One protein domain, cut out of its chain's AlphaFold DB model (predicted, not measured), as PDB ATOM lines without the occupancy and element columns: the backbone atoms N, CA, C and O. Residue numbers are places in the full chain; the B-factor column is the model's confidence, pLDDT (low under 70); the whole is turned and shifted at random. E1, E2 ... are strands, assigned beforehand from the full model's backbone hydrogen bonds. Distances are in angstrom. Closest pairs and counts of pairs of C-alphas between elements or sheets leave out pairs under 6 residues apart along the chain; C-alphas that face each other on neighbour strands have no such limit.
ATOM      1  N   ASP A 466     170.981 163.024 167.676       91.50
ATOM      2  CA  ASP A 466     170.056 163.260 166.559       91.50
ATOM      3  C   ASP A 466     169.888 164.747 166.212       91.50
ATOM      4  O   ASP A 466     170.234 165.637 166.990       91.50
ATOM      5  N   TYR A 467     169.311 165.017 165.038       90.19
ATOM      6  CA  TYR A 467     168.921 166.357 164.577       90.19
ATOM      7  C   TYR A 467     167.424 166.655 164.767       90.19
ATOM      8  O   TYR A 467     166.920 167.635 164.228       90.19
ATOM      9  N   ASN A 468     166.699 165.821 165.516       89.75
ATOM     10  CA  ASN A 468     165.247 165.905 165.691       89.75
ATOM     11  C   ASN A 468     164.854 166.750 166.913       89.75
ATOM     12  O   ASN A 468     163.774 166.566 167.469       89.75
ATOM     13  N   PHE A 469     165.723 167.660 167.356       89.69
ATOM     14  CA  PHE A 469     165.457 168.555 168.478       89.69
ATOM     15  C   PHE A 469     164.742 169.844 168.057       89.69
ATOM     16  O   PHE A 469     164.810 170.288 166.907       89.69
ATOM     17  N   GLU A 470     164.066 170.471 169.017       87.38
ATOM     18  CA  GLU A 470     163.367 171.738 168.823       87.38
ATOM     19  C   GLU A 470     164.340 172.818 168.331       87.38
ATOM     20  O   GLU A 470     165.382 173.067 168.938       87.38
ATOM     21  N   GLY A 471     163.998 173.478 167.225       81.69
ATOM     22  CA  GLY A 471     164.824 174.536 166.650       81.69
ATOM     23  C   GLY A 471     165.732 174.083 165.497       81.69
ATOM     24  O   GLY A 471     166.149 174.915 164.691       81.69
ATOM     25  N   ALA A 472     166.009 172.778 165.367       84.50
ATOM     26  CA  ALA A 472     166.962 172.257 164.380       84.50
ATOM     27  C   ALA A 472     166.576 172.596 162.928       84.50
ATOM     28  O   ALA A 472     167.426 172.975 162.122       84.50
ATOM     29  N   SER A 473     165.281 172.534 162.604       82.94
ATOM     30  CA  SER A 473     164.754 172.788 161.256       82.94
ATOM     31  C   SER A 473     164.903 174.236 160.778       82.94
ATOM     32  O   SER A 473     164.858 174.474 159.574       82.94
ATOM     33  N   PHE A 474     165.079 175.207 161.683       80.38
ATOM     34  CA  PHE A 474     165.271 176.620 161.318       80.38
ATOM     35  C   PHE A 474     166.712 176.940 160.904       80.38
ATOM     36  O   PHE A 474     166.969 177.985 160.305       80.38
ATOM     37  N   LEU A 475     167.649 176.032 161.188       80.31
ATOM     38  CA  LEU A 475     169.047 176.110 160.771       80.31
ATOM     39  C   LEU A 475     169.397 174.887 159.909       80.31
ATOM     40  O   LEU A 475     170.248 174.076 160.299       80.31
ATOM     41  N   PRO A 476     168.732 174.716 158.746       75.56
ATOM     42  CA  PRO A 476     168.980 173.576 157.885       75.56
ATOM     43  C   PRO A 476     170.387 173.667 157.299       75.56
ATOM     44  O   PRO A 476     170.884 174.741 156.952       75.56
ATOM     45  N   PHE A 477     171.032 172.515 157.171       74.19
ATOM     46  CA  PHE A 477     172.307 172.409 156.485       74.19
ATOM     47  C   PHE A 477     172.105 172.555 154.972       74.19
ATOM     48  O   PHE A 477     171.220 171.919 154.400       74.19
ATOM     49  N   VAL A 478     172.907 173.398 154.317       68.06
ATOM     50  CA  VAL A 478     172.777 173.702 152.885       68.06
ATOM     51  C   VAL A 478     174.094 173.373 152.176       68.06
ATOM     52  O   VAL A 478     175.153 173.827 152.600       68.06
ATOM     53  N   ASN A 479     174.016 172.619 151.074       66.88
ATOM     54  CA  ASN A 479     175.117 172.293 150.149       66.88
ATOM     55  C   ASN A 479     176.246 171.369 150.658       66.88
ATOM     56  O   ASN A 479     177.312 171.339 150.046       66.88
ATOM     57  N   ILE A 480     176.041 170.585 151.721       62.62
ATOM     58  CA  ILE A 480     177.001 169.561 152.181       62.62
ATOM     59  C   ILE A 480     176.211 168.330 152.683       62.62
ATOM     60  O   ILE A 480     175.066 168.456 153.118       62.62
ATOM     61  N   SER A 481     176.789 167.125 152.591       69.88
ATOM     62  CA  SER A 481     176.184 165.901 153.150       69.88
ATOM     63  C   SER A 481     176.360 165.873 154.669       69.88
ATOM     64  O   SER A 481     177.478 166.044 155.148       69.88
ATOM     65  N   LYS A 482     175.272 165.672 155.422       81.19
ATOM     66  CA  LYS A 482     175.335 165.433 156.871       81.19
ATOM     67  C   LYS A 482     175.549 163.946 157.148       81.19
ATOM     68  O   LYS A 482     174.959 163.112 156.462       81.19
ATOM     69  N   SER A 483     176.355 163.631 158.152       85.12
ATOM     70  CA  SER A 483     176.506 162.263 158.636       85.12
ATOM     71  C   SER A 483     175.327 161.857 159.514       85.12
ATOM     72  O   SER A 483     174.784 162.666 160.267       85.12
ATOM     73  N   GLU A 484     174.974 160.577 159.454       86.19
ATOM     74  CA  GLU A 484     174.087 159.921 160.421       86.19
ATOM     75  C   GLU A 484     174.902 159.168 161.503       86.19
ATOM     76  O   GLU A 484     174.342 158.616 162.446       86.19
ATOM     77  N   MET A 485     176.244 159.173 161.425       88.06
ATOM     78  CA  MET A 485     177.153 158.567 162.413       88.06
ATOM     79  C   MET A 485     177.400 159.498 163.612       88.06
ATOM     80  O   MET A 485     178.534 159.767 163.997       88.06
ATOM     81  N   ILE A 486     176.317 160.013 164.190       88.75
ATOM     82  CA  ILE A 486     176.331 161.089 165.195       88.75
ATOM     83  C   ILE A 486     176.010 160.620 166.616       88.75
ATOM     84  O   ILE A 486     175.963 161.431 167.540       88.75
ATOM     85  N   ASN A 487     175.847 159.311 166.819       88.50
ATOM     86  CA  ASN A 487     175.757 158.727 168.155       88.50
ATOM     87  C   ASN A 487     176.985 159.122 168.980       88.50
ATOM     88  O   ASN A 487     178.111 159.064 168.491       88.50
ATOM     89  N   SER A 488     176.766 159.473 170.243       88.06
ATOM     90  CA  SER A 488     177.712 160.065 171.195       88.06
ATOM     91  C   SER A 488     178.065 161.547 170.980       88.06
ATOM     92  O   SER A 488     178.607 162.161 171.903       88.06
ATOM     93  N   LEU A 489     177.711 162.165 169.846       91.25
ATOM     94  CA  LEU A 489     178.089 163.546 169.523       91.25
ATOM     95  C   LEU A 489     177.027 164.571 169.931       91.25
ATOM     96  O   LEU A 489     175.828 164.293 169.943       91.25
ATOM     97  N   GLN A 490     177.480 165.788 170.241       94.12
ATOM     98  CA  GLN A 490     176.596 166.931 170.462       94.12
ATOM     99  C   GLN A 490     176.131 167.498 169.122       94.12
ATOM    100  O   GLN A 490     176.931 168.009 168.350       94.12
ATOM    101  N   THR A 491     174.833 167.480 168.867       92.69
ATOM    102  CA  THR A 491     174.230 167.928 167.605       92.69
ATOM    103  C   THR A 491     173.640 169.329 167.690       92.69
ATOM    104  O   THR A 491     173.428 169.973 166.662       92.69
ATOM    105  N   GLY A 492     173.410 169.853 168.896       92.56
ATOM    106  CA  GLY A 492     172.876 171.199 169.063       92.56
ATOM    107  C   GLY A 492     173.018 171.776 170.462       92.56
ATOM    108  O   GLY A 492     173.372 171.093 171.425       92.56
ATOM    109  N   SER A 493     172.723 173.068 170.568       93.44
ATOM    110  CA  SER A 493     172.600 173.760 171.847       93.44
ATOM    111  C   SER A 493     171.610 174.921 171.778       93.44
ATOM    112  O   SER A 493     171.563 175.637 170.776       93.44
ATOM    113  N   LYS A 494     170.896 175.161 172.878       92.44
ATOM    114  CA  LYS A 494     170.010 176.311 173.110       92.44
ATOM    115  C   LYS A 494     170.535 177.089 174.316       92.44
ATOM    116  O   LYS A 494     170.706 176.507 175.383       92.44
ATOM    117  N   VAL A 495     170.826 178.377 174.142       93.19
ATOM    118  CA  VAL A 495     171.396 179.252 175.182       93.19
ATOM    119  C   VAL A 495     170.416 180.375 175.488       93.19
ATOM    120  O   VAL A 495     170.134 181.199 174.618       93.19
ATOM    121  N   TYR A 496     169.907 180.429 176.714       91.94
ATOM    122  CA  TYR A 496     168.996 181.484 177.152       91.94
ATOM    123  C   TYR A 496     169.774 182.733 177.553       91.94
ATOM    124  O   TYR A 496     170.803 182.658 178.228       91.94
ATOM    125  N   LYS A 497     169.269 183.893 177.140       86.38
ATOM    126  CA  LYS A 497     169.851 185.185 177.499       86.38
ATOM    127  C   LYS A 497     169.330 185.643 178.860       86.38
ATOM    128  O   LYS A 497     168.217 185.322 179.268       86.38
ATOM    129  N   GLU A 498     170.151 186.412 179.564       82.38
ATOM    130  CA  GLU A 498     169.806 186.973 180.878       82.38
ATOM    131  C   GLU A 498     168.735 188.073 180.801       82.38
ATOM    132  O   GLU A 498     168.051 188.327 181.787       82.38
ATOM    133  N   ASP A 499     168.560 188.697 179.633       83.19
ATOM    134  CA  ASP A 499     167.576 189.761 179.389       83.19
ATOM    135  C   ASP A 499     166.148 189.245 179.136       83.19
ATOM    136  O   ASP A 499     165.231 190.041 178.945       83.19
ATOM    137  N   GLY A 500     165.954 187.920 179.135       77.19
ATOM    138  CA  GLY A 500     164.664 187.281 178.873       77.19
ATOM    139  C   GLY A 500     164.238 187.292 177.404       77.19
ATOM    140  O   GLY A 500     163.131 186.854 177.105       77.19
ATOM    141  N   SER A 501     165.088 187.772 176.489       85.94
ATOM    142  CA  SER A 501     164.835 187.668 175.053       85.94
ATOM    143  C   SER A 501     165.057 186.244 174.541       85.94
ATOM    144  O   SER A 501     165.655 185.399 175.219       85.94
ATOM    145  N   ASP A 502     164.577 185.984 173.323       85.56
ATOM    146  CA  ASP A 502     164.582 184.644 172.747       85.56
ATOM    147  C   ASP A 502     165.989 184.015 172.746       85.56
ATOM    148  O   ASP A 502     166.998 184.697 172.469       85.56
ATOM    149  N   PRO A 503     166.072 182.710 173.069       86.81
ATOM    150  CA  PRO A 503     167.333 182.007 173.207       86.81
ATOM    151  C   PRO A 503     168.082 181.921 171.877       86.81
ATOM    152  O   PRO A 503     167.514 181.929 170.786       86.81
ATOM    153  N   LEU A 504     169.401 181.802 171.979       88.06
ATOM    154  CA  LEU A 504     170.274 181.561 170.844       88.06
ATOM    155  C   LEU A 504     170.363 180.062 170.578       88.06
ATOM    156  O   LEU A 504     170.792 179.292 171.440       88.06
ATOM    157  N   PHE A 505     170.017 179.661 169.362       87.94
ATOM    158  CA  PHE A 505     170.101 178.271 168.928       87.94
ATOM    159  C   PHE A 505     171.314 178.047 168.038       87.94
ATOM    160  O   PHE A 505     171.574 178.841 167.137       87.94
ATOM    161  N   SER A 506     172.034 176.944 168.248       88.31
ATOM    162  CA  SER A 506     173.070 176.482 167.321       88.31
ATOM    163  C   SER A 506     172.935 174.995 167.020       88.31
ATOM    164  O   SER A 506     172.591 174.210 167.904       88.31
ATOM    165  N   VAL A 507     173.226 174.624 165.773       89.81
ATOM    166  CA  VAL A 507     173.240 173.238 165.285       89.81
ATOM    167  C   VAL A 507     174.656 172.898 164.830       89.81
ATOM    168  O   VAL A 507     175.326 173.712 164.183       89.81
ATOM    169  N   ILE A 508     175.118 171.706 165.200       89.56
ATOM    170  CA  ILE A 508     176.442 171.179 164.882       89.56
ATOM    171  C   ILE A 508     176.261 170.005 163.923       89.56
ATOM    172  O   ILE A 508     175.826 168.922 164.311       89.56
ATOM    173  N   TYR A 509     176.590 170.231 162.654       88.50
ATOM    174  CA  TYR A 509     176.580 169.185 161.639       88.50
ATOM    175  C   TYR A 509     177.940 168.499 161.570       88.50
ATOM    176  O   TYR A 509     178.961 169.149 161.774       88.50
ATOM    177  N   TYR A 510     177.956 167.205 161.272       86.94
ATOM    178  CA  TYR A 510     179.187 166.429 161.133       86.94
ATOM    179  C   TYR A 510     179.277 165.807 159.743       86.94
ATOM    180  O   TYR A 510     178.249 165.456 159.162       86.94
ATOM    181  N   ASP A 511     180.495 165.657 159.226       84.50
ATOM    182  CA  ASP A 511     180.767 164.734 158.122       84.50
ATOM    183  C   ASP A 511     181.058 163.311 158.640       84.50
ATOM    184  O   ASP A 511     181.215 163.088 159.843       84.50
ATOM    185  N   ASP A 512     181.165 162.335 157.734       82.75
ATOM    186  CA  ASP A 512     181.457 160.929 158.081       82.75
ATOM    187  C   ASP A 512     182.858 160.719 158.688       82.75
ATOM    188  O   ASP A 512     183.220 159.608 159.075       82.75
ATOM    189  N   ARG A 513     183.676 161.776 158.763       76.00
ATOM    190  CA  ARG A 513     185.004 161.773 159.387       76.00
ATOM    191  C   ARG A 513     184.980 162.375 160.793       76.00
ATOM    192  O   ARG A 513     186.027 162.428 161.432       76.00
ATOM    193  N   GLY A 514     183.817 162.820 161.276       71.19
ATOM    194  CA  GLY A 514     183.660 163.453 162.585       71.19
ATOM    195  C   GLY A 514     184.106 164.918 162.627       71.19
ATOM    196  O   GLY A 514     184.234 165.482 163.714       71.19
ATOM    197  N   VAL A 515     184.338 165.558 161.476       78.25
ATOM    198  CA  VAL A 515     184.631 166.995 161.407       78.25
ATOM    199  C   VAL A 515     183.332 167.773 161.582       78.25
ATOM    200  O   VAL A 515     182.340 167.493 160.911       78.25
ATOM    201  N   SER A 516     183.334 168.756 162.485       80.19
ATOM    202  CA  SER A 516     182.150 169.556 162.794       80.19
ATOM    203  C   SER A 516     182.062 170.842 161.967       80.19
ATOM    204  O   SER A 516     183.026 171.589 161.803       80.19
ATOM    205  N   TYR A 517     180.852 171.135 161.505       77.12
ATOM    206  CA  TYR A 517     180.446 172.378 160.868       77.12
ATOM    207  C   TYR A 517     179.374 173.020 161.740       77.12
ATOM    208  O   TYR A 517     178.254 172.518 161.868       77.12
ATOM    209  N   ARG A 518     179.724 174.137 162.375       71.94
ATOM    210  CA  ARG A 518     178.814 174.841 163.276       71.94
ATOM    211  C   ARG A 518     178.096 175.955 162.532       71.94
ATOM    212  O   ARG A 518     178.738 176.887 162.049       71.94
ATOM    213  N   LEU A 519     176.768 175.899 162.497       69.06
ATOM    214  CA  LEU A 519     175.973 177.058 162.105       69.06
ATOM    215  C   LEU A 519     175.854 177.997 163.309       69.06
ATOM    216  O   LEU A 519     175.508 177.576 164.416       69.06
ATOM    217  N   LEU A 520     176.236 179.259 163.093       58.53
ATOM    218  CA  LEU A 520     176.333 180.268 164.147       58.53
ATOM    219  C   LEU A 520     174.963 180.604 164.754       58.53
ATOM    220  O   LEU A 520     173.939 180.426 164.091       58.53
ATOM    221  N   PRO A 521     174.946 181.111 166.001       60.78
ATOM    222  CA  PRO A 521     173.711 181.277 166.740       60.78
ATOM    223  C   PRO A 521     172.770 182.283 166.075       60.78
ATOM    224  O   PRO A 521     173.182 183.402 165.762       60.78
ATOM    225  N   ARG A 522     171.501 181.908 165.895       61.44
ATOM    226  CA  ARG A 522     170.420 182.838 165.537       61.44
ATOM    227  C   ARG A 522     169.360 182.846 166.628       61.44
ATOM    228  O   ARG A 522     169.105 181.824 167.264       61.44
ATOM    229  N   THR A 523     168.776 184.020 166.829       58.94
ATOM    230  CA  THR A 523     167.507 184.181 167.534       58.94
ATOM    231  C   THR A 523     166.425 183.531 166.670       58.94
ATOM    232  O   THR A 523     166.393 183.804 165.465       58.94
ATOM    233  N   ILE A 524     165.622 182.640 167.250       57.12
ATOM    234  CA  ILE A 524     164.480 181.998 166.579       57.12
ATOM    235  C   ILE A 524     163.205 182.615 167.119       57.12
ATOM    236  O   ILE A 524     163.133 182.713 168.362       57.12
TER     237      ILE A 524
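This is residues 466 to 524 of the 524 residues of an uncharacterized protein of Sphingobacterium spiritivorum (UniProt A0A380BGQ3). Little of this small domain is regular: a narrow wall of three strands, made of two hairpins in a row, has a long unnamed stretch, residues 466 to 489, folded back over one face. The 59 printed residues hold E1, E2 and E3, 21 residues, and no named helix; the class is all strand. The sheet E1 E2 E3 is a meander, each strand the antiparallel neighbour of the one before. The whole is elongated, 39 by 24 by 18 A, and only just compact, close to loose, with a radius of gyration of the C-alphas of 12.1 A.

Inner strand E2, residues 504 to 510, measures 20.1 A. Edge strand E1, residues 490 to 495, begins at C-alpha (176.596, 166.931, 170.462). Edge strand E3, residues 516 to 523, measures 21.2 A and ends at C-alpha (167.507, 184.181, 167.534).

Hairpin E1 and E2 is antiparallel at 171 degrees; N 493 and O 506 are 2.9 A apart. Hairpin E2 and E3 is antiparallel at 163 degrees; N 517 and O 509 are 2.8 A apart.

The farthest C-alphas, Asp 499 and Arg 513, are 38.6 A apart. The printed part has no cut. Residues 478 to 481 and 519 to 524 have pLDDT under 70.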